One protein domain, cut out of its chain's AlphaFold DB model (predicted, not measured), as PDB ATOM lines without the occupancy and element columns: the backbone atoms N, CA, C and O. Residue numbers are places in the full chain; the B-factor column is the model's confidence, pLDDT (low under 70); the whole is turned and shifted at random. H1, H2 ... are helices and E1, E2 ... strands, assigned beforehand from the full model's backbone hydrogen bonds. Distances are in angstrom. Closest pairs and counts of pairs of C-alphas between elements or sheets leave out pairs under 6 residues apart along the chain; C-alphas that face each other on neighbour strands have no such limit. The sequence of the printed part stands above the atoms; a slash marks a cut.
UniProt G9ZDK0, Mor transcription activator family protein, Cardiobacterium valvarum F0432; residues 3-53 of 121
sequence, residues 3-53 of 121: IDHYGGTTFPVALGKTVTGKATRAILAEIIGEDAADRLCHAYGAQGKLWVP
ATOM      1  N   ILE A   3     -56.068   2.159 -34.305       85.38
ATOM      2  CA  ILE A   3     -56.374   0.889 -33.632       85.38
ATOM      3  C   ILE A   3     -56.448  -0.277 -34.630       85.38
ATOM      4  O   ILE A   3     -56.016  -1.375 -34.300       85.38
ATOM      5  N   ASP A   4     -56.930  -0.046 -35.854       82.12
ATOM      6  CA  ASP A   4     -57.079  -1.106 -36.862       82.12
ATOM      7  C   ASP A   4     -55.721  -1.632 -37.354       82.12
ATOM      8  O   ASP A   4     -55.618  -2.782 -37.767       82.12
ATOM      9  N   HIS A   5     -54.678  -0.795 -37.295       79.81
ATOM     10  CA  HIS A   5     -53.332  -1.137 -37.767       79.81
ATOM     11  C   HIS A   5     -52.381  -1.541 -36.634       79.81
ATOM     12  O   HIS A   5     -51.524  -2.396 -36.838       79.81
ATOM     13  N   TYR A   6     -52.520  -0.933 -35.451       83.19
ATOM     14  CA  TYR A   6     -51.566  -1.077 -34.340       83.19
ATOM     15  C   TYR A   6     -52.220  -1.491 -33.012       83.19
ATOM     16  O   TYR A   6     -51.594  -1.430 -31.958       83.19
ATOM     17  N   GLY A   7     -53.489  -1.902 -33.020       84.19
ATOM     18  CA  GLY A   7     -54.185  -2.353 -31.817       84.19
ATOM     19  C   GLY A   7     -53.478  -3.533 -31.144       84.19
ATOM     20  O   GLY A   7     -53.319  -4.598 -31.730       84.19
ATOM     21  N   GLY A   8     -53.085  -3.359 -29.882       84.19
ATOM     22  CA  GLY A   8     -52.355  -4.365 -29.109       84.19
ATOM     23  C   GLY A   8     -50.839  -4.325 -29.308       84.19
ATOM     24  O   GLY A   8     -50.144  -5.181 -28.763       84.19
ATOM     25  N   THR A   9     -50.318  -3.346 -30.051       85.81
ATOM     26  CA  THR A   9     -48.883  -3.172 -30.283       85.81
ATOM     27  C   THR A   9     -48.399  -1.805 -29.806       85.81
ATOM     28  O   THR A   9     -49.147  -0.969 -29.290       85.81
ATOM     29  N   THR A  10     -47.100  -1.572 -29.954       84.69
ATOM     30  CA  THR A  10     -46.500  -0.256 -29.759       84.69
ATOM     31  C   THR A  10     -46.345   0.440 -31.106       84.69
ATOM     32  O   THR A  10     -46.039  -0.197 -32.113       84.69
ATOM     33  N   PHE A  11     -46.568   1.750 -31.126       85.44
ATOM     34  CA  PHE A  11     -46.327   2.598 -32.284       85.44
ATOM     35  C   PHE A  11     -45.227   3.613 -31.943       85.44
ATOM     36  O   PHE A  11     -45.320   4.269 -30.899       85.44
ATOM     37  N   PRO A  12     -44.169   3.755 -32.759       82.81
ATOM     38  CA  PRO A  12     -43.150   4.773 -32.525       82.81
ATOM     39  C   PRO A  12     -43.748   6.167 -32.748       82.81
ATOM     40  O   PRO A  12     -44.357   6.422 -33.777       82.81
ATOM     41  N   VAL A  13     -43.571   7.088 -31.800       86.69
ATOM     42  CA  VAL A  13     -44.050   8.476 -31.931       86.69
ATOM     43  C   VAL A  13     -42.865   9.410 -31.773       86.69
ATOM     44  O   VAL A  13     -42.092   9.279 -30.829       86.69
ATOM     45  N   ALA A  14     -42.722  10.364 -32.691       84.06
ATOM     46  CA  ALA A  14     -41.591  11.280 -32.713       84.06
ATOM     47  C   ALA A  14     -42.043  12.731 -32.903       84.06
ATOM     48  O   ALA A  14     -42.990  13.010 -33.629       84.06
ATOM     49  N   LEU A  15     -41.291  13.670 -32.325       84.25
ATOM     50  CA  LEU A  15     -41.506  15.117 -32.483       84.25
ATOM     51  C   LEU A  15     -41.187  15.653 -33.897       84.25
ATOM     52  O   LEU A  15     -41.218  16.859 -34.105       84.25
ATOM     53  N   GLY A  16     -40.789  14.805 -34.854       80.12
ATOM     54  CA  GLY A  16     -40.465  15.249 -36.217       80.12
ATOM     55  C   GLY A  16     -39.167  16.061 -36.363       80.12
ATOM     56  O   GLY A  16     -38.953  16.693 -37.393       80.12
ATOM     57  N   LYS A  17     -38.287  16.070 -35.351       83.94
ATOM     58  CA  LYS A  17     -37.040  16.863 -35.374       83.94
ATOM     59  C   LYS A  17     -35.928  16.236 -36.225       83.94
ATOM     60  O   LYS A  17     -35.146  16.957 -36.835       83.94
ATOM     61  N   THR A  18     -35.859  14.906 -36.278       88.19
ATOM     62  CA  THR A  18     -34.881  14.147 -37.079       88.19
ATOM     63  C   THR A  18     -35.503  13.663 -38.389       88.19
ATOM     64  O   THR A  18     -36.726  13.588 -38.493       88.19
ATOM     65  N   VAL A  19     -34.685  13.293 -39.382       87.06
ATOM     66  CA  VAL A  19     -35.168  12.734 -40.666       87.06
ATOM     67  C   VAL A  19     -36.074  11.521 -40.427       87.06
ATOM     68  O   VAL A  19     -37.197  11.480 -40.924       87.06
ATOM     69  N   THR A  20     -35.641  10.591 -39.572       85.56
ATOM     70  CA  THR A  20     -36.441   9.426 -39.173       85.56
ATOM     71  C   THR A  20     -37.722   9.834 -38.449       85.56
ATOM     72  O   THR A  20     -38.788   9.305 -38.740       85.56
ATOM     73  N   GLY A  21     -37.655  10.825 -37.554       85.25
ATOM     74  CA  GLY A  21     -38.830  11.315 -36.835       85.25
ATOM     75  C   GLY A  21     -39.869  11.974 -37.744       85.25
ATOM     76  O   GLY A  21     -41.064  11.854 -37.480       85.25
ATOM     77  N   LYS A  22     -39.440  12.641 -38.824       89.44
ATOM     78  CA  LYS A  22     -40.344  13.184 -39.851       89.44
ATOM     79  C   LYS A  22     -41.055  12.066 -40.607       89.44
ATOM     80  O   LYS A  22     -42.265  12.152 -40.784       89.44
ATOM     81  N   ALA A  23     -40.336  11.004 -40.976       89.69
ATOM     82  CA  ALA A  23     -40.930   9.835 -41.622       89.69
ATOM     83  C   ALA A  23     -41.951   9.132 -40.708       89.69
ATOM     84  O   ALA A  23     -43.061   8.835 -41.135       89.69
ATOM     85  N   THR A  24     -41.626   8.943 -39.425       86.44
ATOM     86  CA  THR A  24     -42.561   8.373 -38.440       86.44
ATOM     87  C   THR A  24     -43.824   9.223 -38.275       86.44
ATOM     88  O   THR A  24     -44.926   8.678 -38.237       86.44
ATOM     89  N   ARG A  25     -43.688  10.556 -38.213       90.50
ATOM     90  CA  ARG A  25     -44.841  11.471 -38.185       90.50
ATOM     91  C   ARG A  25     -45.681  11.346 -39.457       90.50
ATOM     92  O   ARG A  25     -46.899  11.316 -39.348       90.50
ATOM     93  N   ALA A  26     -45.052  11.269 -40.630       90.38
ATOM     94  CA  ALA A  26     -45.763  11.142 -41.903       90.38
ATOM     95  C   ALA A  26     -46.618   9.865 -41.950       90.38
ATOM     96  O   ALA A  26     -47.804   9.945 -42.247       90.38
ATOM     97  N   ILE A  27     -46.067   8.719 -41.530       89.25
ATOM     98  CA  ILE A  27     -46.823   7.457 -41.420       89.25
ATOM     99  C   ILE A  27     -48.014   7.613 -40.463       89.25
ATOM    100  O   ILE A  27     -49.112   7.138 -40.740       89.25
ATOM    101  N   LEU A  28     -47.822   8.292 -39.327       87.50
ATOM    102  CA  LEU A  28     -48.921   8.548 -38.398       87.50
ATOM    103  C   LEU A  28     -50.006   9.423 -39.050       87.50
ATOM    104  O   LEU A  28     -51.189   9.105 -38.942       87.50
ATOM    105  N   ALA A  29     -49.615  10.482 -39.759       91.44
ATOM    106  CA  ALA A  29     -50.532  11.381 -40.454       91.44
ATOM    107  C   ALA A  29     -51.330  10.678 -41.564       91.44
ATOM    108  O   ALA A  29     -52.516  10.960 -41.715       91.44
ATOM    109  N   GLU A  30     -50.751   9.706 -42.270       90.56
ATOM    110  CA  GLU A  30     -51.485   8.892 -43.253       90.56
ATOM    111  C   GLU A  30     -52.638   8.093 -42.619       90.56
ATOM    112  O   GLU A  30     -53.663   7.858 -43.258       90.56
ATOM    113  N   ILE A  31     -52.507   7.694 -41.350       88.62
ATOM    114  CA  ILE A  31     -53.472   6.809 -40.681       88.62
ATOM    115  C   ILE A  31     -54.583   7.585 -39.966       88.62
ATOM    116  O   ILE A  31     -55.731   7.126 -39.918       88.62
ATOM    117  N   ILE A  32     -54.248   8.721 -39.347       87.88
ATOM    118  CA  ILE A  32     -55.182   9.495 -38.507       87.88
ATOM    119  C   ILE A  32     -55.387  10.946 -38.954       87.88
ATOM    120  O   ILE A  32     -56.201  11.644 -38.351       87.88
ATOM    121  N   GLY A  33     -54.697  11.389 -40.004       91.62
ATOM    122  CA  GLY A  33     -54.685  12.771 -40.475       91.62
ATOM    123  C   GLY A  33     -53.622  13.637 -39.791       91.62
ATOM    124  O   GLY A  33     -53.182  13.348 -38.676       91.62
ATOM    125  N   GLU A  34     -53.236  14.724 -40.463       91.81
ATOM    126  CA  GLU A  34     -52.190  15.661 -40.016       91.81
ATOM    127  C   GLU A  34     -52.485  16.251 -38.628       91.81
ATOM    128  O   GLU A  34     -51.674  16.110 -37.716       91.81
ATOM    129  N   ASP A  35     -53.681  16.812 -38.415       90.81
ATOM    130  CA  ASP A  35     -54.039  17.467 -37.145       90.81
ATOM    131  C   ASP A  35     -53.975  16.517 -35.942       90.81
ATOM    132  O   ASP A  35     -53.541  16.883 -34.844       90.81
ATOM    133  N   ALA A  36     -54.441  15.279 -36.123       87.31
ATOM    134  CA  ALA A  36     -54.438  14.280 -35.062       87.31
ATOM    135  C   ALA A  36     -53.019  13.756 -34.803       87.31
ATOM    136  O   ALA A  36     -52.644  13.554 -33.642       87.31
ATOM    137  N   ALA A  37     -52.223  13.584 -35.863       89.38
ATOM    138  CA  ALA A  37     -50.817  13.222 -35.760       89.38
ATOM    139  C   ALA A  37     -50.017  14.296 -35.018       89.38
ATOM    140  O   ALA A  37     -49.275  13.956 -34.100       89.38
ATOM    141  N   ASP A  38     -50.234  15.578 -35.314       90.38
ATOM    142  CA  ASP A  38     -49.558  16.678 -34.624       90.38
ATOM    143  C   ASP A  38     -49.899  16.725 -33.137       90.38
ATOM    144  O   ASP A  38     -49.002  16.843 -32.298       90.38
ATOM    145  N   ARG A  39     -51.175  16.541 -32.777       89.56
ATOM    146  CA  ARG A  39     -51.592  16.469 -31.368       89.56
ATOM    147  C   ARG A  39     -50.933  15.298 -30.636       89.56
ATOM    148  O   ARG A  39     -50.461  15.477 -29.511       89.56
ATOM    149  N   LEU A  40     -50.870  14.117 -31.255       87.25
ATOM    150  CA  LEU A  40     -50.228  12.943 -30.653       87.25
ATOM    151  C   LEU A  40     -48.711  13.099 -30.550       87.25
ATOM    152  O   LEU A  40     -48.143  12.800 -29.499       87.25
ATOM    153  N   CYS A  41     -48.055  13.594 -31.598       89.12
ATOM    154  CA  CYS A  41     -46.623  13.871 -31.597       89.12
ATOM    155  C   CYS A  41     -46.262  14.923 -30.545       89.12
ATOM    156  O   CYS A  41     -45.277  14.747 -29.832       89.12
ATOM    157  N   HIS A  42     -47.074  15.967 -30.383       88.31
ATOM    158  CA  HIS A  42     -46.874  16.967 -29.338       88.31
ATOM    159  C   HIS A  42     -47.033  16.373 -27.929       88.31
ATOM    160  O   HIS A  42     -46.206  16.625 -27.055       88.31
ATOM    161  N   ALA A  43     -48.069  15.563 -27.695       86.25
ATOM    162  CA  ALA A  43     -48.355  15.003 -26.373       86.25
ATOM    163  C   ALA A  43     -47.395  13.873 -25.954       86.25
ATOM    164  O   ALA A  43     -47.016  13.788 -24.785       86.25
ATOM    165  N   TYR A  44     -47.002  13.006 -26.891       85.06
ATOM    166  CA  TYR A  44     -46.294  11.752 -26.598       85.06
ATOM    167  C   TYR A  44     -44.947  11.611 -27.315       85.06
ATOM    168  O   TYR A  44     -44.195  10.684 -27.020       85.06
ATOM    169  N   GLY A  45     -44.577  12.525 -28.216       82.75
ATOM    170  CA  GLY A  45     -43.351  12.412 -29.014       82.75
ATOM    171  C   GLY A  45     -42.053  12.447 -28.207       82.75
ATOM    172  O   GLY A  45     -41.032  11.974 -28.694       82.75
ATOM    173  N   ALA A  46     -42.079  12.954 -26.970       83.06
ATOM    174  CA  ALA A  46     -40.940  12.879 -26.050       83.06
ATOM    175  C   ALA A  46     -40.732  11.470 -25.459       83.06
ATOM    176  O   ALA A  46     -39.624  11.134 -25.058       83.06
ATOM    177  N   GLN A  47     -41.780  10.639 -25.417       83.81
ATOM    178  CA  GLN A  47     -41.725   9.267 -24.894       83.81
ATOM    179  C   GLN A  47     -41.169   8.273 -25.925       83.81
ATOM    180  O   GLN A  47     -40.834   7.141 -25.579       83.81
ATOM    181  N   GLY A  48     -41.097   8.663 -27.203       80.69
ATOM    182  CA  GLY A  48     -40.556   7.857 -28.304       80.69
ATOM    183  C   GLY A  48     -41.451   6.698 -28.765       80.69
ATOM    184  O   GLY A  48     -41.329   6.238 -29.900       80.69
ATOM    185  N   LYS A  49     -42.376   6.226 -27.922       83.56
ATOM    186  CA  LYS A  49     -43.308   5.133 -28.222       83.56
ATOM    187  C   LYS A  49     -44.651   5.328 -27.524       83.56
ATOM    188  O   LYS A  49     -44.700   5.746 -26.372       83.56
ATOM    189  N   LEU A  50     -45.722   4.950 -28.207       84.88
ATOM    190  CA  LEU A  50     -47.089   4.923 -27.703       84.88
ATOM    191  C   LEU A  50     -47.581   3.477 -27.663       84.88
ATOM    192  O   LEU A  50     -47.472   2.754 -28.650       84.88
ATOM    193  N   TRP A  51     -48.126   3.048 -26.528       84.56
ATOM    194  CA  TRP A  51     -48.826   1.768 -26.438       84.56
ATOM    195  C   TRP A  51     -50.252   1.948 -26.943       84.56
ATOM    196  O   TRP A  51     -51.009   2.746 -26.387       84.56
ATOM    197  N   VAL A  52     -50.613   1.213 -27.990       85.56
ATOM    198  CA  VAL A  52     -51.938   1.289 -28.600       85.56
ATOM    199  C   VAL A  52     -52.753   0.097 -28.095       85.56
ATOM    200  O   VAL A  52     -52.446  -1.047 -28.430       85.56
ATOM    201  N   PRO A  53     -53.782   0.308 -27.259       84.56
ATOM    202  CA  PRO A  53     -54.625  -0.786 -26.796       84.56
ATOM    203  C   PRO A  53     -55.414  -1.405 -27.957       84.56
ATOM    204  O   PRO A  53     -55.759  -0.736 -28.929       84.56
TER     205      PRO A  53
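What this domain is: This is residues 3 to 53 of the 121 residues of the protein "Mor transcription activator family protein" of Cardiobacterium valvarum F0432 (UniProt G9ZDK0). Two helices, H2 and H3, meet as a V, with a short two-strand antiparallel ribbon, E1 and E2, near them and the one-turn H1 farthest out. The 51 printed residues run H1, E1, H2, H3, E2: mostly helix, compact, radius of gyration of the C-alphas 9.9 A, spans 27 by 20 by 17 A.

How they stand to each other: Start at H1, residues 3 to 6, which touches no helix. Look next at E1, residues 10 to 12, antiparallel to E2, residues 49 to 51, at 155 degrees; N 11 and O 50 are 2.8 A apart, within hydrogen-bond range. H2, residues 19 to 32, touches H3, residues 34 to 44, with residues 25 to 29 alone, at a steep tilt of 59 degrees, opposite ways; the closest C-alphas, of Ala 29 and Ala 37, are 5.1 A apart. In H2 and H3 every O i to N i+4 pair is within hydrogen-bond range; H1 is too short for one.

Where its parts are: Find C-alpha 3 of H1 at (-56.374, 0.889, -33.632). H2 runs 20.4 A from C-alpha 19 at (-35.168, 12.734, -40.666), H3 15.2 A; E2 ends at C-alpha 51, (-48.826, 1.768, -26.438).

The domain as a whole: The printed part has no cut and no long link; no printed residue is under 70 in pLDDT.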